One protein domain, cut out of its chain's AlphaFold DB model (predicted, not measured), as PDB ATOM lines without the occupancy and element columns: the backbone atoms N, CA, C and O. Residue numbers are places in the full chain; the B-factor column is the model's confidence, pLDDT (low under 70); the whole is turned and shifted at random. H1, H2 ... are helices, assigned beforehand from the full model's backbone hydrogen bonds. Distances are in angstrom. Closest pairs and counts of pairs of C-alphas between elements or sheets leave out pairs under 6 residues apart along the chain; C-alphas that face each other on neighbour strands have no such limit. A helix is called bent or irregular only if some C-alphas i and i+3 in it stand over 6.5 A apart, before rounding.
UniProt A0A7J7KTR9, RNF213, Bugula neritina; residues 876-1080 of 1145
ATOM      1  N   ASP A 876      -3.617  66.376 -20.195       85.75
ATOM      2  CA  ASP A 876      -4.348  65.366 -19.428       85.75
ATOM      3  C   ASP A 876      -5.741  65.867 -19.032       85.75
ATOM      4  O   ASP A 876      -6.731  65.190 -19.297       85.75
ATOM      5  N   GLY A 877      -5.850  67.087 -18.495       83.38
ATOM      6  CA  GLY A 877      -7.141  67.665 -18.114       83.38
ATOM      7  C   GLY A 877      -8.101  67.830 -19.300       83.38
ATOM      8  O   GLY A 877      -9.313  67.635 -19.162       83.38
ATOM      9  N   MET A 878      -7.584  68.136 -20.498       84.00
ATOM     10  CA  MET A 878      -8.407  68.153 -21.715       84.00
ATOM     11  C   MET A 878      -8.809  66.744 -22.160       84.00
ATOM     12  O   MET A 878      -9.960  66.551 -22.558       84.00
ATOM     13  N   LEU A 879      -7.906  65.762 -22.078       80.25
ATOM     14  CA  LEU A 879      -8.208  64.363 -22.400       80.25
ATOM     15  C   LEU A 879      -9.287  63.798 -21.465       80.25
ATOM     16  O   LEU A 879     -10.281  63.260 -21.953       80.25
ATOM     17  N   GLU A 880      -9.173  64.025 -20.153       78.62
ATOM     18  CA  GLU A 880     -10.187  63.645 -19.159       78.62
ATOM     19  C   GLU A 880     -11.548  64.282 -19.469       78.62
ATOM     20  O   GLU A 880     -12.585  63.614 -19.445       78.62
ATOM     21  N   THR A 881     -11.559  65.571 -19.824       75.44
ATOM     22  CA  THR A 881     -12.794  66.282 -20.186       75.44
ATOM     23  C   THR A 881     -13.464  65.656 -21.414       75.44
ATOM     24  O   THR A 881     -14.688  65.516 -21.454       75.44
ATOM     25  N   VAL A 882     -12.685  65.251 -22.418       72.44
ATOM     26  CA  VAL A 882     -13.206  64.637 -23.647       72.44
ATOM     27  C   VAL A 882     -13.707  63.209 -23.416       72.44
ATOM     28  O   VAL A 882     -14.754  62.842 -23.965       72.44
ATOM     29  N   ASP A 883     -13.036  62.440 -22.557       68.06
ATOM     30  CA  ASP A 883     -13.481  61.107 -22.141       68.06
ATOM     31  C   ASP A 883     -14.782  61.166 -21.330       68.06
ATOM     32  O   ASP A 883     -15.719  60.406 -21.601       68.06
ATOM     33  N   HIS A 884     -14.906  62.122 -20.402       64.25
ATOM     34  CA  HIS A 884     -16.135  62.348 -19.636       64.25
ATOM     35  C   HIS A 884     -17.337  62.718 -20.516       64.25
ATOM     36  O   HIS A 884     -18.473  62.357 -20.197       64.25
ATOM     37  N   LEU A 885     -17.104  63.403 -21.638       61.56
ATOM     38  CA  LEU A 885     -18.146  63.823 -22.579       61.56
ATOM     39  C   LEU A 885     -18.478  62.765 -23.655       61.56
ATOM     40  O   LEU A 885     -19.333  63.017 -24.504       61.56
ATOM     41  N   ASN A 886     -17.870  61.567 -23.613       56.50
ATOM     42  CA  ASN A 886     -18.163  60.421 -24.495       56.50
ATOM     43  C   ASN A 886     -18.064  60.714 -26.015       56.50
ATOM     44  O   ASN A 886     -18.701  60.045 -26.835       56.50
ATOM     45  N   MET A 887     -17.241  61.680 -26.431       55.81
ATOM     46  CA  MET A 887     -17.072  62.041 -27.846       55.81
ATOM     47  C   MET A 887     -16.094  61.096 -28.571       55.81
ATOM     48  O   MET A 887     -14.996  61.487 -28.947       55.81
ATOM     49  N   ARG A 888     -16.464  59.824 -28.775       52.72
ATOM     50  CA  ARG A 888     -15.520  58.782 -29.248       52.72
ATOM     51  C   ARG A 888     -15.129  58.809 -30.732       52.72
ATOM     52  O   ARG A 888     -14.205  58.094 -31.102       52.72
ATOM     53  N   HIS A 889     -15.736  59.635 -31.583       43.66
ATOM     54  CA  HIS A 889     -15.329  59.759 -32.991       43.66
ATOM     55  C   HIS A 889     -15.270  61.239 -33.401       43.66
ATOM     56  O   HIS A 889     -16.287  61.838 -33.734       43.66
ATOM     57  N   GLY A 890     -14.064  61.821 -33.307       53.22
ATOM     58  CA  GLY A 890     -13.758  63.247 -33.535       53.22
ATOM     59  C   GLY A 890     -12.916  63.919 -32.429       53.22
ATOM     60  O   GLY A 890     -12.591  65.098 -32.542       53.22
ATOM     61  N   SER A 891     -12.553  63.189 -31.365       63.09
ATOM     62  CA  SER A 891     -11.920  63.710 -30.138       63.09
ATOM     63  C   SER A 891     -10.520  64.303 -30.313       63.09
ATOM     64  O   SER A 891     -10.209  65.302 -29.671       63.09
ATOM     65  N   LEU A 892      -9.672  63.727 -31.170       67.06
ATOM     66  CA  LEU A 892      -8.269  64.145 -31.276       67.06
ATOM     67  C   LEU A 892      -8.118  65.548 -31.880       67.06
ATOM     68  O   LEU A 892      -7.394  66.374 -31.333       67.06
ATOM     69  N   GLU A 893      -8.829  65.840 -32.973       71.12
ATOM     70  CA  GLU A 893      -8.841  67.185 -33.564       71.12
ATOM     71  C   GLU A 893      -9.421  68.214 -32.591       71.12
ATOM     72  O   GLU A 893      -8.943  69.345 -32.545       71.12
ATOM     73  N   ALA A 894     -10.400  67.831 -31.765       73.25
ATOM     74  CA  ALA A 894     -10.948  68.715 -30.742       73.25
ATOM     75  C   ALA A 894      -9.908  69.065 -29.662       73.25
ATOM     76  O   ALA A 894      -9.747  70.246 -29.363       73.25
ATOM     77  N   VAL A 895      -9.163  68.084 -29.134       79.44
ATOM     78  CA  VAL A 895      -8.091  68.323 -28.142       79.44
ATOM     79  C   VAL A 895      -6.924  69.092 -28.759       79.44
ATOM     80  O   VAL A 895      -6.405  70.015 -28.141       79.44
ATOM     81  N   LEU A 896      -6.532  68.769 -29.996       79.88
ATOM     82  CA  LEU A 896      -5.492  69.501 -30.724       79.88
ATOM     83  C   LEU A 896      -5.874  70.972 -30.918       79.88
ATOM     84  O   LEU A 896      -5.066  71.855 -30.627       79.88
ATOM     85  N   ASN A 897      -7.107  71.235 -31.361       80.88
ATOM     86  CA  ASN A 897      -7.617  72.589 -31.537       80.88
ATOM     87  C   ASN A 897      -7.746  73.310 -30.189       80.88
ATOM     88  O   ASN A 897      -7.338  74.460 -30.085       80.88
ATOM     89  N   GLN A 898      -8.257  72.654 -29.144       82.75
ATOM     90  CA  GLN A 898      -8.356  73.250 -27.808       82.75
ATOM     91  C   GLN A 898      -6.983  73.591 -27.230       82.75
ATOM     92  O   GLN A 898      -6.794  74.718 -26.779       82.75
ATOM     93  N   PHE A 899      -6.010  72.679 -27.318       86.19
ATOM     94  CA  PHE A 899      -4.648  72.932 -26.855       86.19
ATOM     95  C   PHE A 899      -4.034  74.125 -27.585       86.19
ATOM     96  O   PHE A 899      -3.499  75.018 -26.939       86.19
ATOM     97  N   GLN A 900      -4.172  74.202 -28.913       84.38
ATOM     98  CA  GLN A 900      -3.679  75.338 -29.702       84.38
ATOM     99  C   GLN A 900      -4.339  76.673 -29.343       84.38
ATOM    100  O   GLN A 900      -3.749  77.717 -29.600       84.38
ATOM    101  N   MET A 901      -5.536  76.664 -28.752       84.06
ATOM    102  CA  MET A 901      -6.201  77.880 -28.272       84.06
ATOM    103  C   MET A 901      -5.743  78.291 -26.866       84.06
ATOM    104  O   MET A 901      -5.983  79.430 -26.461       84.06
ATOM    105  N   THR A 902      -5.075  77.406 -26.121       86.50
ATOM    106  CA  THR A 902      -4.477  77.755 -24.825       86.50
ATOM    107  C   THR A 902      -3.260  78.661 -25.002       86.50
ATOM    108  O   THR A 902      -2.597  78.653 -26.038       86.50
ATOM    109  N   ASP A 903      -2.934  79.445 -23.974       85.38
ATOM    110  CA  ASP A 903      -1.744  80.302 -23.993       85.38
ATOM    111  C   ASP A 903      -0.456  79.481 -24.172       85.38
ATOM    112  O   ASP A 903       0.367  79.808 -25.024       85.38
ATOM    113  N   ILE A 904      -0.326  78.361 -23.450       87.56
ATOM    114  CA  ILE A 904       0.850  77.485 -23.547       87.56
ATOM    115  C   ILE A 904       0.949  76.803 -24.918       87.56
ATOM    116  O   ILE A 904       2.035  76.722 -25.489       87.56
ATOM    117  N   GLY A 905      -0.178  76.378 -25.497       87.00
ATOM    118  CA  GLY A 905      -0.197  75.778 -26.829       87.00
ATOM    119  C   GLY A 905       0.159  76.767 -27.938       87.00
ATOM    120  O   GLY A 905       0.850  76.381 -28.881       87.00
ATOM    121  N   ARG A 906      -0.235  78.044 -27.810       86.69
ATOM    122  CA  ARG A 906       0.181  79.113 -28.737       86.69
ATOM    123  C   ARG A 906       1.677  79.387 -28.650       86.69
ATOM    124  O   ARG A 906       2.346  79.326 -29.675       86.69
ATOM    125  N   ILE A 907       2.206  79.569 -27.439       88.38
ATOM    126  CA  ILE A 907       3.644  79.790 -27.207       88.38
ATOM    127  C   ILE A 907       4.476  78.645 -27.805       88.38
ATOM    128  O   ILE A 907       5.420  78.876 -28.562       88.38
ATOM    129  N   LEU A 908       4.092  77.396 -27.530       87.56
ATOM    130  CA  LEU A 908       4.782  76.222 -28.067       87.56
ATOM    131  C   LEU A 908       4.625  76.080 -29.592       87.56
ATOM    132  O   LEU A 908       5.528  75.569 -30.257       87.56
ATOM    133  N   SER A 909       3.501  76.526 -30.159       84.31
ATOM    134  CA  SER A 909       3.287  76.550 -31.610       84.31
ATOM    135  C   SER A 909       4.160  77.601 -32.299       84.31
ATOM    136  O   SER A 909       4.711  77.322 -33.364       84.31
ATOM    137  N   ASP A 910       4.327  78.777 -31.699       83.19
ATOM    138  CA  ASP A 910       5.178  79.848 -32.232       83.19
ATOM    139  C   ASP A 910       6.666  79.465 -32.167       83.19
ATOM    140  O   ASP A 910       7.453  79.807 -33.051       83.19
ATOM    141  N   ALA A 911       7.039  78.644 -31.183       81.50
ATOM    142  CA  ALA A 911       8.379  78.094 -31.020       81.50
ATOM    143  C   ALA A 911       8.720  76.948 -32.010       81.50
ATOM    144  O   ALA A 911       9.798  76.360 -31.923       81.50
ATOM    145  N   ARG A 912       7.855  76.629 -32.987       76.06
ATOM    146  CA  ARG A 912       7.989  75.476 -33.909       76.06
ATOM    147  C   ARG A 912       9.262  75.409 -34.758       76.06
ATOM    148  O   ARG A 912       9.526  74.357 -35.336       76.06
ATOM    149  N   CYS A 913      10.059  76.472 -34.849       75.56
ATOM    150  CA  CYS A 913      11.312  76.465 -35.610       75.56
ATOM    151  C   CYS A 913      12.312  75.384 -35.149       75.56
ATOM    152  O   CYS A 913      13.086  74.912 -35.977       75.56
ATOM    153  N   ASN A 914      12.232  74.931 -33.889       79.50
ATOM    154  CA  ASN A 914      13.040  73.838 -33.326       79.50
ATOM    155  C   ASN A 914      12.170  72.651 -32.857       79.50
ATOM    156  O   ASN A 914      12.476  72.000 -31.859       79.50
ATOM    157  N   LEU A 915      11.067  72.361 -33.562       84.62
ATOM    158  CA  LEU A 915      10.066  71.367 -33.144       84.62
ATOM    159  C   LEU A 915      10.665  69.996 -32.779       84.62
ATOM    160  O   LEU A 915      10.248  69.407 -31.789       84.62
ATOM    161  N   SER A 916      11.653  69.495 -33.528       84.62
ATOM    162  CA  SER A 916      12.278  68.194 -33.234       84.62
ATOM    163  C   SER A 916      12.987  68.170 -31.876       84.62
ATOM    164  O   SER A 916      12.899  67.172 -31.170       84.62
ATOM    165  N   GLU A 917      13.673  69.255 -31.505       87.12
ATOM    166  CA  GLU A 917      14.376  69.372 -30.220       87.12
ATOM    167  C   GLU A 917      13.374  69.511 -29.066       87.12
ATOM    168  O   GLU A 917      13.526  68.865 -28.033       87.12
ATOM    169  N   LEU A 918      12.301  70.286 -29.268       89.19
ATOM    170  CA  LEU A 918      11.227  70.436 -28.283       89.19
ATOM    171  C   LEU A 918      10.479  69.126 -28.017       89.19
ATOM    172  O   LEU A 918      10.165  68.824 -26.867       89.19
ATOM    173  N   LEU A 919      10.165  68.367 -29.073       89.94
ATOM    174  CA  LEU A 919       9.495  67.073 -28.943       89.94
ATOM    175  C   LEU A 919      10.400  66.075 -28.220       89.94
ATOM    176  O   LEU A 919       9.930  65.423 -27.296       89.94
ATOM    177  N   ASP A 920      11.687  66.001 -28.566       90.06
ATOM    178  CA  ASP A 920      12.649  65.138 -27.868       90.06
ATOM    179  C   ASP A 920      12.796  65.520 -26.381       90.06
ATOM    180  O   ASP A 920      12.713  64.657 -25.503       90.06
ATOM    181  N   ALA A 921      12.929  66.816 -26.076       91.31
ATOM    182  CA  ALA A 921      12.993  67.314 -24.702       91.31
ATOM    183  C   ALA A 921      11.717  66.976 -23.910       91.31
ATOM    184  O   ALA A 921      11.802  66.463 -22.793       91.31
ATOM    185  N   TYR A 922      10.536  67.189 -24.506       93.12
ATOM    186  CA  TYR A 922       9.271  66.841 -23.866       93.12
ATOM    187  C   TYR A 922       9.101  65.337 -23.688       93.12
ATOM    188  O   TYR A 922       8.625  64.928 -22.642       93.12
ATOM    189  N   ILE A 923       9.489  64.501 -24.657       94.31
ATOM    190  CA  ILE A 923       9.387  63.037 -24.537       94.31
ATOM    191  C   ILE A 923      10.233  62.547 -23.370       94.31
ATOM    192  O   ILE A 923       9.750  61.757 -22.559       94.31
ATOM    193  N   LYS A 924      11.466  63.046 -23.236       92.31
ATOM    194  CA  LYS A 924      12.334  62.701 -22.104       92.31
ATOM    195  C   LYS A 924      11.669  63.035 -20.772       92.31
ATOM    196  O   LYS A 924      11.628  62.182 -19.886       92.31
ATOM    197  N   ASP A 925      11.105  64.230 -20.645       93.31
ATOM    198  CA  ASP A 925      10.414  64.640 -19.421       93.31
ATOM    199  C   ASP A 925       9.120  63.838 -19.207       93.31
ATOM    200  O   ASP A 925       8.856  63.346 -18.111       93.31
ATOM    201  N   PHE A 926       8.332  63.649 -20.264       92.88
ATOM    202  CA  PHE A 926       7.050  62.950 -20.267       92.88
ATOM    203  C   PHE A 926       7.183  61.498 -19.818       92.88
ATOM    204  O   PHE A 926       6.385  61.037 -19.005       92.88
ATOM    205  N   VAL A 927       8.207  60.785 -20.289       92.38
ATOM    206  CA  VAL A 927       8.444  59.394 -19.884       92.38
ATOM    207  C   VAL A 927       8.711  59.309 -18.381       92.38
ATOM    208  O   VAL A 927       8.086  58.485 -17.723       92.38
ATOM    209  N   TYR A 928       9.529  60.195 -17.799       90.31
ATOM    210  CA  TYR A 928       9.730  60.225 -16.340       90.31
ATOM    211  C   TYR A 928       8.460  60.608 -15.561       90.31
ATOM    212  O   TYR A 928       8.263  60.174 -14.423       90.31
ATOM    213  N   MET A 929       7.587  61.428 -16.154       89.69
ATOM    214  CA  MET A 929       6.311  61.825 -15.551       89.69
ATOM    215  C   MET A 929       5.244  60.725 -15.596       89.69
ATOM    216  O   MET A 929       4.363  60.723 -14.738       89.69
ATOM    217  N   THR A 930       5.317  59.806 -16.561       88.50
ATOM    218  CA  THR A 930       4.219  58.872 -16.867       88.50
ATOM    219  C   THR A 930       4.590  57.398 -16.674       88.50
ATOM    220  O   THR A 930       3.719  56.604 -16.321       88.50
ATOM    221  N   HIS A 931       5.853  57.005 -16.875       87.50
ATOM    222  CA  HIS A 931       6.275  55.603 -16.939       87.50
ATOM    223  C   HIS A 931       7.274  55.209 -15.827       87.50
ATOM    224  O   HIS A 931       8.274  55.903 -15.621       87.50
ATOM    225  N   PRO A 932       7.084  54.069 -15.129       86.31
ATOM    226  CA  PRO A 932       8.010  53.568 -14.108       86.31
ATOM    227  C   PRO A 932       9.288  52.930 -14.690       86.31
ATOM    228  O   PRO A 932       9.517  51.736 -14.535       86.31
ATOM    229  N   CYS A 933      10.169  53.717 -15.306       85.62
ATOM    230  CA  CYS A 933      11.513  53.263 -15.690       85.62
ATOM    231  C   CYS A 933      12.355  52.721 -14.509       85.62
ATOM    232  O   CYS A 933      12.454  53.337 -13.442       85.62
ATOM    233  N   THR A 934      13.035  51.598 -14.728       84.88
ATOM    234  CA  THR A 934      13.983  50.971 -13.792       84.88
ATOM    235  C   THR A 934      15.413  51.490 -13.961       84.88
ATOM    236  O   THR A 934      16.161  51.553 -12.983       84.88
ATOM    237  N   ASP A 935      15.791  51.908 -15.171       88.00
ATOM    238  CA  ASP A 935      17.102  52.472 -15.496       88.00
ATOM    239  C   ASP A 935      17.038  53.505 -16.646       88.00
ATOM    240  O   ASP A 935      15.973  53.819 -17.186       88.00
ATOM    241  N   ARG A 936      18.198  54.084 -16.995       88.94
ATOM    242  CA  ARG A 936      18.312  55.103 -18.057       88.94
ATOM    243  C   ARG A 936      18.123  54.539 -19.465       88.94
ATOM    244  O   ARG A 936      17.755  55.296 -20.360       88.94
ATOM    245  N   ASP A 937      18.413  53.260 -19.677       90.94
ATOM    246  CA  ASP A 937      18.275  52.640 -20.991       90.94
ATOM    247  C   ASP A 937      16.803  52.319 -21.269       90.94
ATOM    248  O   ASP A 937      16.338  52.576 -22.374       90.94
ATOM    249  N   GLU A 938      16.034  51.885 -20.265       90.06
ATOM    250  CA  GLU A 938      14.575  51.742 -20.353       90.06
ATOM    251  C   GLU A 938      13.885  53.078 -20.640       90.06
ATOM    252  O   GLU A 938      13.026  53.149 -21.518       90.06
ATOM    253  N   HIS A 939      14.299  54.153 -19.962       92.06
ATOM    254  CA  HIS A 939      13.810  55.507 -20.250       92.06
ATOM    255  C   HIS A 939      14.021  55.890 -21.720       92.06
ATOM    256  O   HIS A 939      13.086  56.335 -22.392       92.06
ATOM    257  N   TRP A 940      15.228  55.647 -22.239       92.88
ATOM    258  CA  TRP A 940      15.539  55.894 -23.643       92.88
ATOM    259  C   TRP A 940      14.718  55.004 -24.583       92.88
ATOM    260  O   TRP A 940      14.202  55.506 -25.577       92.88
ATOM    261  N   ILE A 941      14.554  53.713 -24.272       92.19
ATOM    262  CA  ILE A 941      13.779  52.760 -25.082       92.19
ATOM    263  C   ILE A 941      12.337  53.241 -25.236       92.19
ATOM    264  O   ILE A 941      11.845  53.328 -26.361       92.19
ATOM    265  N   VAL A 942      11.677  53.587 -24.127       92.50
ATOM    266  CA  VAL A 942      10.287  54.068 -24.135       92.50
ATOM    267  C   VAL A 942      10.181  55.370 -24.929       92.50
ATOM    268  O   VAL A 942       9.329  55.480 -25.813       92.50
ATOM    269  N   GLY A 943      11.083  56.328 -24.689       91.94
ATOM    270  CA  GLY A 943      11.106  57.593 -25.427       91.94
ATOM    271  C   GLY A 943      11.334  57.410 -26.932       91.94
ATOM    272  O   GLY A 943      10.619  57.988 -27.750       91.94
ATOM    273  N   ASN A 944      12.270  56.541 -27.314       91.81
ATOM    274  CA  ASN A 944      12.563  56.241 -28.711       91.81
ATOM    275  C   ASN A 944      11.408  55.486 -29.391       91.81
ATOM    276  O   ASN A 944      11.088  55.763 -30.544       91.81
ATOM    277  N   SER A 945      10.721  54.576 -28.688       91.69
ATOM    278  CA  SER A 945       9.505  53.924 -29.202       91.69
ATOM    279  C   SER A 945       8.391  54.930 -29.509       91.69
ATOM    280  O   SER A 945       7.737  54.804 -30.544       91.69
ATOM    281  N   ILE A 946       8.206  55.946 -28.658       92.00
ATOM    282  CA  ILE A 946       7.255  57.040 -28.909       92.00
ATOM    283  C   ILE A 946       7.657  57.825 -30.166       92.00
ATOM    284  O   ILE A 946       6.814  58.056 -31.034       92.00
ATOM    285  N   MET A 947       8.938  58.186 -30.310       90.44
ATOM    286  CA  MET A 947       9.431  58.890 -31.503       90.44
ATOM    287  C   MET A 947       9.230  58.080 -32.787       90.44
ATOM    288  O   MET A 947       8.663  58.596 -33.750       90.44
ATOM    289  N   LEU A 948       9.593  56.794 -32.788       89.00
ATOM    290  CA  LEU A 948       9.389  55.900 -33.934       89.00
ATOM    291  C   LEU A 948       7.907  55.776 -34.317       89.00
ATOM    292  O   LEU A 948       7.571  55.706 -35.503       89.00
ATOM    293  N   TRP A 949       7.002  55.769 -33.333       90.44
ATOM    294  CA  TRP A 949       5.564  55.770 -33.594       90.44
ATOM    295  C   TRP A 949       5.108  57.069 -34.269       90.44
ATOM    296  O   TRP A 949       4.339  57.012 -35.233       90.44
ATOM    297  N   ILE A 950       5.610  58.225 -33.821       88.88
ATOM    298  CA  ILE A 950       5.304  59.538 -34.414       88.88
ATOM    299  C   ILE A 950       5.808  59.609 -35.862       88.88
ATOM    300  O   ILE A 950       5.073  60.038 -36.759       88.88
ATOM    301  N   GLU A 951       7.038  59.154 -36.102       87.12
ATOM    302  CA  GLU A 951       7.643  59.082 -37.436       87.12
ATOM    303  C   GLU A 951       6.845  58.179 -38.383       87.12
ATOM    304  O   GLU A 951       6.652  58.525 -39.548       87.12
ATOM    305  N   SER A 952       6.331  57.055 -37.873       85.75
ATOM    306  CA  SER A 952       5.622  56.051 -38.677       85.75
ATOM    307  C   SER A 952       4.165  56.413 -38.984       85.75
ATOM    308  O   SER A 952       3.658  56.018 -40.033       85.75
ATOM    309  N   ASN A 953       3.475  57.138 -38.092       84.69
ATOM    310  CA  ASN A 953       2.033  57.397 -38.214       84.69
ATOM    311  C   ASN A 953       1.676  58.829 -38.648       84.69
ATOM    312  O   ASN A 953       0.600  59.028 -39.212       84.69
ATOM    313  N   ILE A 954       2.531  59.829 -38.389       83.12
ATOM    314  CA  ILE A 954       2.177  61.252 -38.581       83.12
ATOM    315  C   ILE A 954       3.176  62.004 -39.474       83.12
ATOM    316  O   ILE A 954       2.743  62.662 -40.422       83.12
ATOM    317  N   SER A 955       4.482  61.895 -39.199       81.44
ATOM    318  CA  SER A 955       5.586  62.803 -39.596       81.44
ATOM    319  C   SER A 955       5.934  63.850 -38.530       81.44
ATOM    320  O   SER A 955       5.068  64.582 -38.045       81.44
ATOM    321  N   VAL A 956       7.230  63.957 -38.215       78.62
ATOM    322  CA  VAL A 956       7.793  64.841 -37.174       78.62
ATOM    323  C   VAL A 956       7.418  66.308 -37.400       78.62
ATOM    324  O   VAL A 956       7.076  67.008 -36.455       78.62
ATOM    325  N   GLU A 957       7.379  66.766 -38.653       78.62
ATOM    326  CA  GLU A 957       7.031  68.155 -38.999       78.62
ATOM    327  C   GLU A 957       5.574  68.521 -38.664       78.62
ATOM    328  O   GLU A 957       5.238  69.695 -38.494       78.62
ATOM    329  N   LYS A 958       4.691  67.521 -38.573       80.81
ATOM    330  CA  LYS A 958       3.264  67.693 -38.257       80.81
ATOM    331  C   LYS A 958       2.924  67.308 -36.819       80.81
ATOM    332  O   LYS A 958       1.791  67.535 -36.390       80.81
ATOM    333  N   ALA A 959       3.880  66.753 -36.080       84.38
ATOM    334  CA  ALA A 959       3.681  66.311 -34.713       84.38
ATOM    335  C   ALA A 959       3.410  67.489 -33.757       84.38
ATOM    336  O   ALA A 959       3.746  68.650 -34.013       84.38
ATOM    337  N   THR A 960       2.756  67.177 -32.640       86.31
ATOM    338  CA  THR A 960       2.452  68.115 -31.549       86.31
ATOM    339  C   THR A 960       2.624  67.391 -30.214       86.31
ATOM    340  O   THR A 960       2.646  66.161 -30.173       86.31
ATOM    341  N   PHE A 961       2.672  68.140 -29.114       88.19
ATOM    342  CA  PHE A 961       2.789  67.594 -27.756       88.19
ATOM    343  C   PHE A 961       1.626  66.658 -27.366       88.19
ATOM    344  O   PHE A 961       1.811  65.715 -26.598       88.19
ATOM    345  N   VAL A 962       0.434  66.851 -27.943       86.62
ATOM    346  CA  VAL A 962      -0.728  65.964 -27.736       86.62
ATOM    347  C   VAL A 962      -0.487  64.583 -28.355       86.62
ATOM    348  O   VAL A 962      -0.843  63.569 -27.760       86.62
ATOM    349  N   HIS A 963       0.178  64.517 -29.514       88.69
ATOM    350  CA  HIS A 963       0.470  63.244 -30.179       88.69
ATOM    351  C   HIS A 963       1.424  62.353 -29.373       88.69
ATOM    352  O   HIS A 963       1.376  61.141 -29.534       88.69
ATOM    353  N   ILE A 964       2.246  62.923 -28.487       90.69
ATOM    354  CA  ILE A 964       3.126  62.161 -27.585       90.69
ATOM    355  C   ILE A 964       2.307  61.395 -26.540       90.69
ATOM    356  O   ILE A 964       2.563  60.216 -26.309       90.69
ATOM    357  N   ASN A 965       1.285  62.037 -25.966       88.00
ATOM    358  CA  ASN A 965       0.359  61.387 -25.038       88.00
ATOM    359  C   ASN A 965      -0.395  60.252 -25.741       88.00
ATOM    360  O   ASN A 965      -0.435  59.132 -25.244       88.00
ATOM    361  N   LEU A 966      -0.911  60.518 -26.946       84.12
ATOM    362  CA  LEU A 966      -1.602  59.511 -27.752       84.12
ATOM    363  C   LEU A 966      -0.695  58.323 -28.101       84.12
ATOM    364  O   LEU A 966      -1.097  57.174 -27.946       84.12
ATOM    365  N   ALA A 967       0.531  58.596 -28.551       89.31
ATOM    366  CA  ALA A 967       1.511  57.564 -28.869       89.31
ATOM    367  C   ALA A 967       1.790  56.669 -27.656       89.31
ATOM    368  O   ALA A 967       1.885  55.453 -27.797       89.31
ATOM    369  N   TYR A 968       1.889  57.262 -26.463       90.75
ATOM    370  CA  TYR A 968       2.065  56.510 -25.229       90.75
ATOM    371  C   TYR A 968       0.847  55.646 -24.891       90.75
ATOM    372  O   TYR A 968       1.031  54.485 -24.544       90.75
ATOM    373  N   GLU A 969      -0.378  56.160 -25.033       86.44
ATOM    374  CA  GLU A 969      -1.598  55.371 -24.807       86.44
ATOM    375  C   GLU A 969      -1.702  54.168 -25.751       86.44
ATOM    376  O   GLU A 969      -1.978  53.053 -25.310       86.44
ATOM    377  N   GLU A 970      -1.401  54.360 -27.037       86.06
ATOM    378  CA  GLU A 970      -1.405  53.285 -28.039       86.06
ATOM    379  C   GLU A 970      -0.292  52.249 -27.788       86.06
ATOM    380  O   GLU A 970      -0.482  51.048 -27.991       86.06
ATOM    381  N   LEU A 971       0.879  52.695 -27.317       90.06
ATOM    382  CA  LEU A 971       2.014  51.830 -26.980       90.06
ATOM    383  C   LEU A 971       1.956  51.274 -25.551       90.06
ATOM    384  O   LEU A 971       2.763  50.406 -25.213       90.06
ATOM    385  N   ARG A 972       1.007  51.702 -24.714       89.31
ATOM    386  CA  ARG A 972       0.904  51.281 -23.311       89.31
ATOM    387  C   ARG A 972       0.939  49.754 -23.146       89.31
ATOM    388  O   ARG A 972       1.746  49.292 -22.339       89.31
ATOM    389  N   PRO A 973       0.214  48.942 -23.946       88.56
ATOM    390  CA  PRO A 973       0.295  47.483 -23.834       88.56
ATOM    391  C   PRO A 973       1.688  46.918 -24.162       88.56
ATOM    392  O   PRO A 973       2.059  45.860 -23.660       88.56
ATOM    393  N   VAL A 974       2.457  47.586 -25.031       89.19
ATOM    394  CA  VAL A 974       3.850  47.221 -25.356       89.19
ATOM    395  C   VAL A 974       4.751  47.499 -24.155       89.19
ATOM    396  O   VAL A 974       5.552  46.644 -23.781       89.19
ATOM    397  N   PHE A 975       4.592  48.660 -23.520       91.38
ATOM    398  CA  PHE A 975       5.390  49.050 -22.359       91.38
ATOM    399  C   PHE A 975       5.066  48.232 -21.105       91.38
ATOM    400  O   PHE A 975       5.978  47.880 -20.367       91.38
ATOM    401  N   GLU A 976       3.805  47.852 -20.888       88.81
ATOM    402  CA  GLU A 976       3.418  46.930 -19.809       88.81
ATOM    403  C   GLU A 976       4.089  45.559 -19.979       88.81
ATOM    404  O   GLU A 976       4.678  45.033 -19.034       88.81
ATOM    405  N   ARG A 977       4.107  45.017 -21.209       87.88
ATOM    406  CA  ARG A 977       4.843  43.777 -21.508       87.88
ATOM    407  C   ARG A 977       6.347  43.937 -21.315       87.88
ATOM    408  O   ARG A 977       6.985  43.028 -20.790       87.88
ATOM    409  N   LEU A 978       6.926  45.064 -21.733       88.81
ATOM    410  CA  LEU A 978       8.342  45.353 -21.507       88.81
ATOM    411  C   LEU A 978       8.664  45.355 -20.006       88.81
ATOM    412  O   LEU A 978       9.590  44.659 -19.597       88.81
ATOM    413  N   ALA A 979       7.869  46.052 -19.192       88.12
ATOM    414  CA  ALA A 979       8.041  46.101 -17.743       88.12
ATOM    415  C   ALA A 979       7.942  44.703 -17.106       88.12
ATOM    416  O   ALA A 979       8.771  44.335 -16.265       88.12
ATOM    417  N   ASP A 980       6.991  43.876 -17.557       87.44
ATOM    418  CA  ASP A 980       6.889  42.479 -17.131       87.44
ATOM    419  C   ASP A 980       8.161  41.689 -17.469       87.44
ATOM    420  O   ASP A 980       8.691  40.990 -16.601       87.44
ATOM    421  N   LEU A 981       8.699  41.827 -18.684       87.62
ATOM    422  CA  LEU A 981       9.927  41.147 -19.118       87.62
ATOM    423  C   LEU A 981      11.164  41.623 -18.351       87.62
ATOM    424  O   LEU A 981      11.981  40.799 -17.932       87.62
ATOM    425  N   VAL A 982      11.281  42.930 -18.115       88.06
ATOM    426  CA  VAL A 982      12.351  43.527 -17.304       88.06
ATOM    427  C   VAL A 982      12.294  42.989 -15.872       88.06
ATOM    428  O   VAL A 982      13.328  42.597 -15.329       88.06
ATOM    429  N   SER A 983      11.095  42.834 -15.291       87.69
ATOM    430  CA  SER A 983      10.911  42.249 -13.949       87.69
ATOM    431  C   SER A 983      11.339  40.774 -13.841       87.69
ATOM    432  O   SER A 983      11.565  40.267 -12.739       87.69
ATOM    433  N   LEU A 984      11.434  40.065 -14.972       86.69
ATOM    434  CA  LEU A 984      11.828  38.654 -15.049       86.69
ATOM    435  C   LEU A 984      13.326  38.457 -15.307       86.69
ATOM    436  O   LEU A 984      13.835  37.340 -15.135       86.69
ATOM    437  N   ALA A 985      14.036  39.508 -15.713       85.00
ATOM    438  CA  ALA A 985      15.460  39.447 -15.999       85.00
ATOM    439  C   ALA A 985      16.285  39.159 -14.730       85.00
ATOM    440  O   ALA A 985      15.967  39.599 -13.629       85.00
ATOM    441  N   ASP A 986      17.385  38.413 -14.884       82.62
ATOM    442  CA  ASP A 986      18.400  38.283 -13.822       82.62
ATOM    443  C   ASP A 986      19.111  39.618 -13.535       82.62
ATOM    444  O   ASP A 986      19.590  39.839 -12.425       82.62
ATOM    445  N   ASP A 987      19.235  40.443 -14.571       85.94
ATOM    446  CA  ASP A 987      19.916  41.730 -14.595       85.94
ATOM    447  C   ASP A 987      19.149  42.615 -15.586       85.94
ATOM    448  O   ASP A 987      19.230  42.405 -16.801       85.94
ATOM    449  N   SER A 988      18.331  43.527 -15.056       87.19
ATOM    450  CA  SER A 988      17.476  44.413 -15.850       87.19
ATOM    451  C   SER A 988      18.301  45.334 -16.746       87.19
ATOM    452  O   SER A 988      18.017  45.402 -17.938       87.19
ATOM    453  N   ALA A 989      19.382  45.918 -16.215       87.75
ATOM    454  CA  ALA A 989      20.267  46.834 -16.937       87.75
ATOM    455  C   ALA A 989      20.955  46.165 -18.135       87.75
ATOM    456  O   ALA A 989      21.169  46.773 -19.183       87.75
ATOM    457  N   LYS A 990      21.297  44.879 -18.008       88.38
ATOM    458  CA  LYS A 990      21.849  44.121 -19.136       88.38
ATOM    459  C   LYS A 990      20.810  43.897 -20.240       88.38
ATOM    460  O   LYS A 990      21.164  43.944 -21.419       88.38
ATOM    461  N   LEU A 991      19.560  43.616 -19.868       89.81
ATOM    462  CA  LEU A 991      18.481  43.396 -20.829       89.81
ATOM    463  C   LEU A 991      18.133  44.697 -21.562       89.81
ATOM    464  O   LEU A 991      18.117  44.711 -22.792       89.81
ATOM    465  N   THR A 992      17.915  45.786 -20.826       90.44
ATOM    466  CA  THR A 992      17.621  47.114 -21.385       90.44
ATOM    467  C   THR A 992      18.782  47.611 -22.250       90.44
ATOM    468  O   THR A 992      18.554  48.033 -23.382       90.44
ATOM    469  N   GLY A 993      20.035  47.428 -21.821       89.75
ATOM    470  CA  GLY A 993      21.215  47.750 -22.630       89.75
ATOM    471  C   GLY A 993      21.293  46.980 -23.959       89.75
ATOM    472  O   GLY A 993      21.636  47.560 -24.990       89.75
ATOM    473  N   TYR A 994      20.928  45.689 -23.975       89.12
ATOM    474  CA  TYR A 994      20.839  44.908 -25.218       89.12
ATOM    475  C   TYR A 994      19.733  45.430 -26.141       89.12
ATOM    476  O   TYR A 994      19.971  45.635 -27.332       89.12
ATOM    477  N   VAL A 995      18.535  45.661 -25.594       89.12
ATOM    478  CA  VAL A 995      17.382  46.154 -26.363       89.12
ATOM    479  C   VAL A 995      17.707  47.502 -26.995       89.12
ATOM    480  O   VAL A 995      17.493  47.671 -28.193       89.12
ATOM    481  N   LYS A 996      18.299  48.422 -26.228       89.62
ATOM    482  CA  LYS A 996      18.766  49.716 -26.723       89.62
ATOM    483  C   LYS A 996      19.726  49.568 -27.904       89.62
ATOM    484  O   LYS A 996      19.454  50.117 -28.966       89.62
ATOM    485  N   GLY A 997      20.793  48.777 -27.752       88.56
ATOM    486  CA  GLY A 997      21.774  48.578 -28.824       88.56
ATOM    487  C   GLY A 997      21.163  47.971 -30.093       88.56
ATOM    488  O   GLY A 997      21.521  48.355 -31.198       88.56
ATOM    489  N   GLN A 998      20.194  47.061 -29.958       87.19
ATOM    490  CA  GLN A 998      19.489  46.496 -31.114       87.19
ATOM    491  C   GLN A 998      18.502  47.476 -31.761       87.19
ATOM    492  O   GLN A 998      18.356  47.461 -32.982       87.19
ATOM    493  N   MET A 999      17.848  48.340 -30.980       85.88
ATOM    494  CA  MET A 999      16.981  49.398 -31.512       85.88
ATOM    495  C   MET A 999      17.762  50.483 -32.260       85.88
ATOM    496  O   MET A 999      17.237  51.045 -33.218       85.88
ATOM    497  N   GLU A1000      19.005  50.763 -31.856       84.25
ATOM    498  CA  GLU A1000      19.912  51.655 -32.592       84.25
ATOM    499  C   GLU A1000      20.299  51.073 -33.970       84.25
ATOM    500  O   GLU A1000      20.510  51.823 -34.922       84.25
ATOM    501  N   GLU A1001      20.353  49.743 -34.100       79.00
ATOM    502  CA  GLU A1001      20.712  49.041 -35.341       79.00
ATOM    503  C   GLU A1001      19.507  48.744 -36.259       79.00
ATOM    504  O   GLU A1001      19.656  48.731 -37.486       79.00
ATOM    505  N   ALA A1002      18.316  48.482 -35.702       71.81
ATOM    506  CA  ALA A1002      17.115  48.126 -36.460       71.81
ATOM    507  C   ALA A1002      15.802  48.510 -35.746       71.81
ATOM    508  O   ALA A1002      15.621  48.261 -34.556       71.81
ATOM    509  N   ALA A1003      14.816  49.003 -36.508       65.88
ATOM    510  CA  ALA A1003      13.479  49.349 -36.012       65.88
ATOM    511  C   ALA A1003      12.619  48.096 -35.738       65.88
ATOM    512  O   ALA A1003      11.745  47.727 -36.526       65.88
ATOM    513  N   LYS A1004      12.891  47.409 -34.626       75.19
ATOM    514  CA  LYS A1004      12.068  46.313 -34.095       75.19
ATOM    515  C   LYS A1004      11.332  46.752 -32.816       75.19
ATOM    516  O   LYS A1004      11.877  47.562 -32.068       75.19
ATOM    517  N   PRO A1005      10.129  46.210 -32.531       81.88
ATOM    518  CA  PRO A1005       9.428  46.457 -31.269       81.88
ATOM    519  C   PRO A1005      10.274  46.062 -30.050       81.88
ATOM    520  O   PRO A1005      10.901  44.999 -30.038       81.88
ATOM    521  N   CYS A1006      10.294  46.922 -29.031       87.19
ATOM    522  CA  CYS A1006      11.154  46.769 -27.858       87.19
ATOM    523  C   CYS A1006      10.789  45.554 -26.991       87.19
ATOM    524  O   CYS A1006      11.683  44.860 -26.508       87.19
ATOM    525  N   ASP A1007       9.497  45.244 -26.850       85.25
ATOM    526  CA  ASP A1007       9.001  44.068 -26.130       85.25
ATOM    527  C   ASP A1007       9.452  42.757 -26.793       85.25
ATOM    528  O   ASP A1007       9.880  41.833 -26.102       85.25
ATOM    529  N   LEU A1008       9.446  42.686 -28.128       85.00
ATOM    530  CA  LEU A1008       9.941  41.523 -28.873       85.00
ATOM    531  C   LEU A1008      11.453  41.330 -28.709       85.00
ATOM    532  O   LEU A1008      11.899  40.208 -28.475       85.00
ATOM    533  N   LEU A1009      12.237  42.409 -28.784       86.44
ATOM    534  CA  LEU A1009      13.687  42.360 -28.556       86.44
ATOM    535  C   LEU A1009      14.023  41.910 -27.127       86.44
ATOM    536  O   LEU A1009      14.903  41.066 -26.932       86.44
ATOM    537  N   ALA A1010      13.304  42.444 -26.135       87.81
ATOM    538  CA  ALA A1010      13.457  42.053 -24.736       87.81
ATOM    539  C   ALA A1010      13.102  40.573 -24.539       87.81
ATOM    540  O   ALA A1010      13.814  39.832 -23.860       87.81
ATOM    541  N   LEU A1011      12.026  40.121 -25.180       86.75
ATOM    542  CA  LEU A1011      11.567  38.744 -25.104       86.75
ATOM    543  C   LEU A1011      12.557  37.767 -25.758       86.75
ATOM    544  O   LEU A1011      12.829  36.713 -25.182       86.75
ATOM    545  N   GLU A1012      13.126  38.107 -26.919       84.12
ATOM    546  CA  GLU A1012      14.148  37.301 -27.605       84.12
ATOM    547  C   GLU A1012      15.388  37.071 -26.721       84.12
ATOM    548  O   GLU A1012      15.847  35.930 -26.577       84.12
ATOM    549  N   GLU A1013      15.911  38.127 -26.089       87.31
ATOM    550  CA  GLU A1013      17.097  38.031 -25.226       87.31
ATOM    551  C   GLU A1013      16.787  37.343 -23.890       87.31
ATOM    552  O   GLU A1013      17.579  36.518 -23.420       87.31
ATOM    553  N   LEU A1014      15.612  37.588 -23.300       87.38
ATOM    554  CA  LEU A1014      15.183  36.889 -22.087       87.38
ATOM    555  C   LEU A1014      15.022  35.383 -22.342       87.38
ATOM    556  O   LEU A1014      15.530  34.567 -21.567       87.38
ATOM    557  N   LEU A1015      14.383  34.999 -23.454       84.19
ATOM    558  CA  LEU A1015      14.261  33.604 -23.886       84.19
ATOM    559  C   LEU A1015      15.633  32.953 -24.037       84.19
ATOM    560  O   LEU A1015      15.872  31.868 -23.497       84.19
ATOM    561  N   LYS A1016      16.558  33.621 -24.728       83.38
ATOM    562  CA  LYS A1016      17.927  33.135 -24.905       83.38
ATOM    563  C   LYS A1016      18.640  32.956 -23.563       83.38
ATOM    564  O   LYS A1016      19.204  31.889 -23.316       83.38
ATOM    565  N   SER A1017      18.541  33.930 -22.661       85.19
ATOM    566  CA  SER A1017      19.119  33.874 -21.311       85.19
ATOM    567  C   SER A1017      18.564  32.710 -20.469       85.19
ATOM    568  O   SER A1017      19.320  31.960 -19.830       85.19
ATOM    569  N   LEU A1018      17.249  32.469 -20.517       82.88
ATOM    570  CA  LEU A1018      16.600  31.347 -19.825       82.88
ATOM    571  C   LEU A1018      17.027  29.984 -20.403       82.88
ATOM    572  O   LEU A1018      17.306  29.026 -19.662       82.88
ATOM    573  N   ILE A1019      17.162  29.888 -21.727       78.31
ATOM    574  CA  ILE A1019      17.655  28.686 -22.417       78.31
ATOM    575  C   ILE A1019      19.129  28.429 -22.078       78.31
ATOM    576  O   ILE A1019      19.515  27.287 -21.794       78.31
ATOM    577  N   GLU A1020      19.953  29.472 -22.036       79.12
ATOM    578  CA  GLU A1020      21.397  29.393 -21.800       79.12
ATOM    579  C   GLU A1020      21.790  29.358 -20.317       79.12
ATOM    580  O   GLU A1020      22.963  29.141 -20.013       79.12
ATOM    581  N   THR A1021      20.823  29.467 -19.392       76.94
ATOM    582  CA  THR A1021      21.080  29.485 -17.942       76.94
ATOM    583  C   THR A1021      22.029  28.348 -17.518       76.94
ATOM    584  O   THR A1021      21.688  27.170 -17.718       76.94
ATOM    585  N   PRO A1022      23.189  28.667 -16.901       73.19
ATOM    586  CA  PRO A1022      24.179  27.678 -16.506       73.19
ATOM    587  C   PRO A1022      23.640  26.671 -15.497       73.19
ATOM    588  O   PRO A1022      22.928  27.000 -14.548       73.19
ATOM    589  N   LEU A1023      24.100  25.434 -15.646       66.00
ATOM    590  CA  LEU A1023      23.687  24.292 -14.839       66.00
ATOM    591  C   LEU A1023      23.796  24.496 -13.329       66.00
ATOM    592  O   LEU A1023      22.934  24.086 -12.560       66.00
ATOM    593  N   GLN A1024      24.897  25.118 -12.916       66.44
ATOM    594  CA  GLN A1024      25.224  25.359 -11.516       66.44
ATOM    595  C   GLN A1024      24.243  26.354 -10.886       66.44
ATOM    596  O   GLN A1024      23.860  26.181  -9.733       66.44
ATOM    597  N   LYS A1025      23.805  27.362 -11.655       71.94
ATOM    598  CA  LYS A1025      22.827  28.363 -11.217       71.94
ATOM    599  C   LYS A1025      21.437  27.737 -11.092       71.94
ATOM    600  O   LYS A1025      20.768  27.933 -10.083       71.94
ATOM    601  N   LEU A1026      21.067  26.905 -12.067       71.75
ATOM    602  CA  LEU A1026      19.781  26.210 -12.108       71.75
ATOM    603  C   LEU A1026      19.621  25.194 -10.962       71.75
ATOM    604  O   LEU A1026      18.551  25.092 -10.380       71.75
ATOM    605  N   LEU A1027      20.696  24.500 -10.576       67.06
ATOM    606  CA  LEU A1027      20.694  23.596  -9.417       67.06
ATOM    607  C   LEU A1027      20.594  24.306  -8.068       67.06
ATOM    608  O   LEU A1027      20.112  23.723  -7.102       67.06
ATOM    609  N   ARG A1028      21.107  25.535  -7.982       71.56
ATOM    610  CA  ARG A1028      21.142  26.293  -6.731       71.56
ATOM    611  C   ARG A1028      19.786  26.924  -6.414       71.56
ATOM    612  O   ARG A1028      19.437  27.004  -5.243       71.56
ATOM    613  N   PHE A1029      19.040  27.333  -7.444       77.94
ATOM    614  CA  PHE A1029      17.747  28.013  -7.314       77.94
ATOM    615  C   PHE A1029      16.732  27.548  -8.384       77.94
ATOM    616  O   PHE A1029      16.319  28.345  -9.231       77.94
ATOM    617  N   PRO A1030      16.329  26.262  -8.394       74.56
ATOM    618  CA  PRO A1030      15.475  25.717  -9.451       74.56
ATOM    619  C   PRO A1030      14.063  26.321  -9.441       74.56
ATOM    620  O   PRO A1030      13.565  26.702 -10.494       74.56
ATOM    621  N   GLU A1031      13.455  26.506  -8.265       79.81
ATOM    622  CA  GLU A1031      12.109  27.088  -8.122       79.81
ATOM    623  C   GLU A1031      12.039  28.542  -8.620       79.81
ATOM    624  O   GLU A1031      11.100  28.919  -9.318       79.81
ATOM    625  N   GLN A1032      13.072  29.350  -8.344       82.12
ATOM    626  CA  GLN A1032      13.164  30.733  -8.834       82.12
ATOM    627  C   GLN A1032      13.340  30.802 -10.357       82.12
ATOM    628  O   GLN A1032      12.879  31.745 -10.996       82.12
ATOM    629  N   TRP A1033      14.033  29.833 -10.964       85.69
ATOM    630  CA  TRP A1033      14.134  29.751 -12.422       85.69
ATOM    631  C   TRP A1033      12.811  29.291 -13.053       85.69
ATOM    632  O   TRP A1033      12.396  29.892 -14.041       85.69
ATOM    633  N   MET A1034      12.123  28.302 -12.462       81.69
ATOM    634  CA  MET A1034      10.823  27.825 -12.960       81.69
ATOM    635  C   MET A1034       9.765  28.924 -12.937       81.69
ATOM    636  O   MET A1034       9.163  29.184 -13.971       81.69
ATOM    637  N   ASN A1035       9.630  29.647 -11.820       84.94
ATOM    638  CA  ASN A1035       8.692  30.767 -11.715       84.94
ATOM    639  C   ASN A1035       8.926  31.816 -12.820       84.94
ATOM    640  O   ASN A1035       7.984  32.275 -13.461       84.94
ATOM    641  N   ARG A1036      10.190  32.140 -13.123       86.69
ATOM    642  CA  ARG A1036      10.517  33.068 -14.215       86.69
ATOM    643  C   ARG A1036      10.183  32.515 -15.595       86.69
ATOM    644  O   ARG A1036       9.686  33.266 -16.427       86.69
ATOM    645  N   ALA A1037      10.433  31.229 -15.841       83.06
ATOM    646  CA  ALA A1037      10.057  30.581 -17.094       83.06
ATOM    647  C   ALA A1037       8.528  30.529 -17.274       83.06
ATOM    648  O   ALA A1037       8.044  30.810 -18.368       83.06
ATOM    649  N   ASP A1038       7.775  30.247 -16.206       84.50
ATOM    650  CA  ASP A1038       6.306  30.254 -16.201       84.50
ATOM    651  C   ASP A1038       5.742  31.638 -16.505       84.50
ATOM    652  O   ASP A1038       4.945  31.800 -17.428       84.50
ATOM    653  N   ARG A1039       6.208  32.658 -15.778       85.25
ATOM    654  CA  ARG A1039       5.785  34.046 -15.999       85.25
ATOM    655  C   ARG A1039       6.174  34.550 -17.388       85.25
ATOM    656  O   ARG A1039       5.364  35.203 -18.035       85.25
ATOM    657  N   CYS A1040       7.363  34.197 -17.884       84.25
ATOM    658  CA  CYS A1040       7.759  34.487 -19.264       84.25
ATOM    659  C   CYS A1040       6.793  33.828 -20.262       84.25
ATOM    660  O   CYS A1040       6.424  34.449 -21.254       84.25
ATOM    661  N   GLY A1041       6.342  32.601 -19.989       80.31
ATOM    662  CA  GLY A1041       5.337  31.907 -20.791       80.31
ATOM    663  C   GLY A1041       3.983  32.615 -20.847       80.31
ATOM    664  O   GLY A1041       3.357  32.642 -21.905       80.31
ATOM    665  N   GLU A1042       3.541  33.228 -19.748       82.50
ATOM    666  CA  GLU A1042       2.312  34.031 -19.730       82.50
ATOM    667  C   GLU A1042       2.433  35.299 -20.584       82.50
ATOM    668  O   GLU A1042       1.540  35.576 -21.385       82.50
ATOM    669  N   VAL A1043       3.564  36.012 -20.511       82.56
ATOM    670  CA  VAL A1043       3.817  37.195 -21.359       82.56
ATOM    671  C   VAL A1043       3.831  36.813 -22.844       82.56
ATOM    672  O   VAL A1043       3.248  37.505 -23.679       82.56
ATOM    673  N   ILE A1044       4.419  35.662 -23.190       78.88
ATOM    674  CA  ILE A1044       4.463  35.152 -24.571       78.88
ATOM    675  C   ILE A1044       3.060  34.927 -25.136       78.88
ATOM    676  O   ILE A1044       2.803  35.293 -26.281       78.88
ATOM    677  N   LYS A1045       2.136  34.369 -24.345       78.19
ATOM    678  CA  LYS A1045       0.740  34.153 -24.773       78.19
ATOM    679  C   LYS A1045       0.009  35.463 -25.079       78.19
ATOM    680  O   LYS A1045      -0.922  35.460 -25.877       78.19
ATOM    681  N   GLN A1046       0.421  36.552 -24.437       74.62
ATOM    682  CA  GLN A1046      -0.160  37.886 -24.590       74.62
ATOM    683  C   GLN A1046       0.546  38.722 -25.671       74.62
ATOM    684  O   GLN A1046       0.067  39.797 -26.029       74.62
ATOM    685  N   THR A1047       1.674  38.248 -26.208       75.12
ATOM    686  CA  THR A1047       2.461  38.978 -27.204       75.12
ATOM    687  C   THR A1047       1.973  38.639 -28.621       75.12
ATOM    688  O   THR A1047       1.891  37.458 -28.969       75.12
ATOM    689  N   PRO A1048       1.673  39.633 -29.481       69.88
ATOM    690  CA  PRO A1048       1.236  39.399 -30.857       69.88
ATOM    691  C   PRO A1048       2.415  38.960 -31.744       69.88
ATOM    692  O   PRO A1048       2.990  39.742 -32.499       69.88
ATOM    693  N   ILE A1049       2.801  37.689 -31.643       68.00
ATOM    694  CA  ILE A1049       3.900  37.105 -32.419       68.00
ATOM    695  C   ILE A1049       3.366  36.626 -33.773       68.00
ATOM    696  O   ILE A1049       2.404  35.861 -33.847       68.00
ATOM    697  N   SER A1050       4.014  37.042 -34.863       60.03
ATOM    698  CA  SER A1050       3.700  36.554 -36.211       60.03
ATOM    699  C   SER A1050       3.842  35.032 -36.283       60.03
ATOM    700  O   SER A1050       4.855  34.470 -35.864       60.03
ATOM    701  N   GLU A1051       2.881  34.344 -36.910       53.16
ATOM    702  CA  GLU A1051       2.939  32.888 -37.114       53.16
ATOM    703  C   GLU A1051       4.215  32.413 -37.843       53.16
ATOM    704  O   GLU A1051       4.529  31.218 -37.805       53.16
ATOM    705  N   ARG A1052       4.953  33.322 -38.494       49.75
ATOM    706  CA  ARG A1052       6.137  33.029 -39.313       49.75
ATOM    707  C   ARG A1052       7.482  33.147 -38.587       49.75
ATOM    708  O   ARG A1052       8.495  32.835 -39.210       49.75
ATOM    709  N   ASP A1053       7.530  33.539 -37.311       69.44
ATOM    710  CA  ASP A1053       8.800  33.575 -36.569       69.44
ATOM    711  C   ASP A1053       9.216  32.173 -36.082       69.44
ATOM    712  O   ASP A1053       8.928  31.730 -34.964       69.44
ATOM    713  N   LEU A1054       9.871  31.431 -36.980       65.06
ATOM    714  CA  LEU A1054      10.384  30.081 -36.724       65.06
ATOM    715  C   LEU A1054      11.451  30.048 -35.621       65.06
ATOM    716  O   LEU A1054      11.543  29.058 -34.890       65.06
ATOM    717  N   THR A1055      12.253  31.105 -35.489       69.50
ATOM    718  CA  THR A1055      13.343  31.173 -34.507       69.50
ATOM    719  C   THR A1055      12.774  31.307 -33.101       69.50
ATOM    720  O   THR A1055      13.170  30.566 -32.198       69.50
ATOM    721  N   PHE A1056      11.776  32.178 -32.941       73.50
ATOM    722  CA  PHE A1056      11.042  32.343 -31.694       73.50
ATOM    723  C   PHE A1056      10.371  31.040 -31.247       73.50
ATOM    724  O   PHE A1056      10.601  30.544 -30.142       73.50
ATOM    725  N   LYS A1057       9.593  30.433 -32.151       68.88
ATOM    726  CA  LYS A1057       8.883  29.164 -31.941       68.88
ATOM    727  C   LYS A1057       9.809  28.038 -31.471       68.88
ATOM    728  O   LYS A1057       9.480  27.296 -30.543       68.88
ATOM    729  N   LYS A1058      10.999  27.951 -32.073       71.12
ATOM    730  CA  LYS A1058      12.047  27.000 -31.689       71.12
ATOM    731  C   LYS A1058      12.565  27.258 -30.272       71.12
ATOM    732  O   LYS A1058      12.666  26.318 -29.484       71.12
ATOM    733  N   ASN A1059      12.878  28.509 -29.944       73.81
ATOM    734  CA  ASN A1059      13.399  28.890 -28.631       73.81
ATOM    735  C   ASN A1059      12.367  28.673 -27.515       73.81
ATOM    736  O   ASN A1059      12.706  28.111 -26.473       73.81
ATOM    737  N   TRP A1060      11.099  29.002 -27.761       75.88
ATOM    738  CA  TRP A1060      10.006  28.721 -26.831       75.88
ATOM    739  C   TRP A1060       9.865  27.221 -26.529       75.88
ATOM    740  O   TRP A1060       9.826  26.817 -25.366       75.88
ATOM    741  N   LEU A1061       9.888  26.371 -27.563       72.25
ATOM    742  CA  LEU A1061       9.814  24.916 -27.390       72.25
ATOM    743  C   LEU A1061      11.010  24.364 -26.590       72.25
ATOM    744  O   LEU A1061      10.844  23.466 -25.765       72.25
ATOM    745  N   ILE A1062      12.216  24.903 -26.820       72.31
ATOM    746  CA  ILE A1062      13.418  24.547 -26.051       72.31
ATOM    747  C   ILE A1062      13.231  24.901 -24.571       72.31
ATOM    748  O   ILE A1062      13.580  24.091 -23.706       72.31
ATOM    749  N   LEU A1063      12.693  26.087 -24.278       76.94
ATOM    750  CA  LEU A1063      12.458  26.529 -22.908       76.94
ATOM    751  C   LEU A1063      11.434  25.637 -22.196       76.94
ATOM    752  O   LEU A1063      11.726  25.178 -21.094       76.94
ATOM    753  N   GLU A1064      10.300  25.321 -22.828       74.50
ATOM    754  CA  GLU A1064       9.269  24.470 -22.209       74.50
ATOM    755  C   GLU A1064       9.747  23.034 -21.968       74.50
ATOM    756  O   GLU A1064       9.544  22.466 -20.895       74.50
ATOM    757  N   MET A1065      10.494  22.453 -22.912       71.62
ATOM    758  CA  MET A1065      11.109  21.136 -22.706       71.62
ATOM    759  C   MET A1065      12.116  21.152 -21.554       71.62
ATOM    760  O   MET A1065      12.175  20.216 -20.751       71.62
ATOM    761  N   LYS A1066      12.913  22.223 -21.454       73.94
ATOM    762  CA  LYS A1066      13.832  22.421 -20.331       73.94
ATOM    763  C   LYS A1066      13.048  22.559 -19.024       73.94
ATOM    764  O   LYS A1066      13.437  21.920 -18.054       73.94
ATOM    765  N   LYS A1067      11.942  23.311 -19.008       76.44
ATOM    766  CA  LYS A1067      11.076  23.527 -17.840       76.44
ATOM    767  C   LYS A1067      10.480  22.233 -17.298       76.44
ATOM    768  O   LYS A1067      10.731  21.921 -16.137       76.44
ATOM    769  N   LEU A1068       9.836  21.434 -18.152       71.69
ATOM    770  CA  LEU A1068       9.282  20.122 -17.786       71.69
ATOM    771  C   LEU A1068      10.340  19.194 -17.168       71.69
ATOM    772  O   LEU A1068      10.062  18.432 -16.243       71.69
ATOM    773  N   TYR A1069      11.584  19.267 -17.653       70.12
ATOM    774  CA  TYR A1069      12.686  18.513 -17.060       70.12
ATOM    775  C   TYR A1069      13.088  19.043 -15.675       70.12
ATOM    776  O   TYR A1069      13.348  18.249 -14.771       70.12
ATOM    777  N   VAL A1070      13.156  20.365 -15.483       71.06
ATOM    778  CA  VAL A1070      13.443  20.945 -14.160       71.06
ATOM    779  C   VAL A1070      12.355  20.559 -13.156       71.06
ATOM    780  O   VAL A1070      12.688  20.083 -12.071       71.06
ATOM    781  N   GLU A1071      11.089  20.690 -13.544       72.06
ATOM    782  CA  GLU A1071       9.918  20.428 -12.704       72.06
ATOM    783  C   GLU A1071       9.842  18.972 -12.233       72.06
ATOM    784  O   GLU A1071       9.692  18.715 -11.042       72.06
ATOM    785  N   HIS A1072      10.004  18.009 -13.144       68.75
ATOM    786  CA  HIS A1072       9.789  16.593 -12.823       68.75
ATOM    787  C   HIS A1072      11.059  15.818 -12.448       68.75
ATOM    788  O   HIS A1072      10.961  14.687 -11.964       68.75
ATOM    789  N   VAL A1073      12.254  16.373 -12.689       65.31
ATOM    790  CA  VAL A1073      13.529  15.661 -12.465       65.31
ATOM    791  C   VAL A1073      14.455  16.378 -11.483       65.31
ATOM    792  O   VAL A1073      15.193  15.705 -10.759       65.31
ATOM    793  N   ILE A1074      14.457  17.716 -11.446       63.56
ATOM    794  CA  ILE A1074      15.369  18.499 -10.591       63.56
ATOM    795  C   ILE A1074      14.691  18.924  -9.285       63.56
ATOM    796  O   ILE A1074      15.321  18.829  -8.230       63.56
ATOM    797  N   VAL A1075      13.437  19.380  -9.334       63.28
ATOM    798  CA  VAL A1075      12.658  19.753  -8.144       63.28
ATOM    799  C   VAL A1075      12.022  18.487  -7.545       63.28
ATOM    800  O   VAL A1075      11.292  17.786  -8.241       63.28
ATOM    801  N   PRO A1076      12.328  18.108  -6.291       57.00
ATOM    802  CA  PRO A1076      11.798  16.879  -5.704       57.00
ATOM    803  C   PRO A1076      10.316  17.013  -5.330       57.00
ATOM    804  O   PRO A1076       9.902  18.035  -4.786       57.00
ATOM    805  N   SER A1077       9.537  15.945  -5.547       50.62
ATOM    806  CA  SER A1077       8.154  15.849  -5.060       50.62
ATOM    807  C   SER A1077       8.102  16.021  -3.530       50.62
ATOM    808  O   SER A1077       8.925  15.415  -2.830       50.62
ATOM    809  N   PRO A1078       7.142  16.796  -2.986       52.16
ATOM    810  CA  PRO A1078       6.991  17.004  -1.543       52.16
ATOM    811  C   PRO A1078       6.718  15.712  -0.748       52.16
ATOM    812  O   PRO A1078       6.890  15.706   0.470       52.16
ATOM    813  N   GLU A1079       6.350  14.613  -1.413       49.00
ATOM    814  CA  GLU A1079       5.964  13.344  -0.783       49.00
ATOM    815  C   GLU A1079       7.138  12.387  -0.466       49.00
ATOM    816  O   GLU A1079       6.933  11.402   0.242       49.00
ATOM    817  N   ASP A1080       8.377  12.662  -0.910       49.62
ATOM    818  CA  ASP A1080       9.538  11.784  -0.654       49.62
ATOM    819  C   ASP A1080      10.792  12.539  -0.142       49.62
ATOM    820  O   ASP A1080      11.610  13.033  -0.932       49.62
TER     821      ASP A1080
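This is residues 876 to 1080 of the 1145 residues of the protein "RNF213" of Bugula neritina (UniProt A0A7J7KTR9). An elongated chain of helices is built round the bent helix H6, with H4 and H5 packed on its first arm and H8 and H10 on its second. H11 extends the second group beyond H8 and H10, H7 packs on both H5 and H8, and H1 to H3 lie at the opposite end from H9; residues 884 to 890, of which 884 belongs to H1, stand free. The printed part has 205 residues with eleven named helices, H1 to H11 in chain order, and no named strand: all helix. It is loose, with a radius of gyration of the C-alphas of 21.4 A and spans of 73 by 37 by 32 A.

H6, residues 961 to 984, was assigned as one helix by its hydrogen bonds but is bent: C-alphas 970 and 973 are 7.4 A apart. Its arms are H6a, residues 961 to 970, from (2.789, 67.594, -27.756), and H6b, residues 973 to 984, 17.0 A long. Before it come H1, 876 to 884, from (-4.348, 65.366, -19.428); H2, 891 to 901; H3, 903 to 910; H4, 912 to 930, 24.1 A; and H5, 936 to 953, 26.0 A. H4 is irregular, with C-alphas 913 and 916 8.7 A apart, and has a kink of 42 degrees near residue 919. After it come H7, 988 to 1001; H8, 1006 to 1020, 21.1 A; H9, 1023 to 1028; H10, 1030 to 1046, 24.9 A; and H11, 1054 to 1074, 29.0 A, ending at (15.369, 18.499, -10.591).

H6, the hub, touches five other helices, and its arms stand at a steep tilt of 64 degrees. H6b, H8, H10 and H11 form a bundle, a group of helices in which each touches at least one other, though H6b and H11 are apart. H6b touches H8 at Leu 978 and Asp 1007, their closest C-alphas, 4.8 A, at a shallow tilt of 25 degrees, the same way. H10 and H11 are a helical hairpin, closest at the C-alphas of Met 1034 and Lys 1067, 6.5 A. H5 touches H6a, about perpendicular at 79 degrees, with the C-alphas of Ile 946 and Ala 967 closest, 5.8 A. H7 touches H8, closest at the C-alphas of Val 995 and Leu 1009, 5.7 A. H1 and H2 are a helical hairpin, closest at the C-alphas of Met 878 and Val 895, 6.4 A. H3 and H4 meet only through their link. H9 is close to H10 but not clearly touching, with C-alphas of Leu 1026 and Trp 1033 6.7 A apart. Every O i to N i+4 pair is within hydrogen-bond range in H1, H2, H3, H5, H6b, H7, H8, H9, H10 and H11; H4 has 12 of 15 and H6a 5 of 6.

The C-alphas farthest apart, of Asp 910 and Asp 1080, are 75.2 A apart. The printed part has no cut and no long link. Its mean pLDDT is 80.4; 32 residues are under 70, among them 883 to 892, 1048 to 1055 and 1072 to 1080.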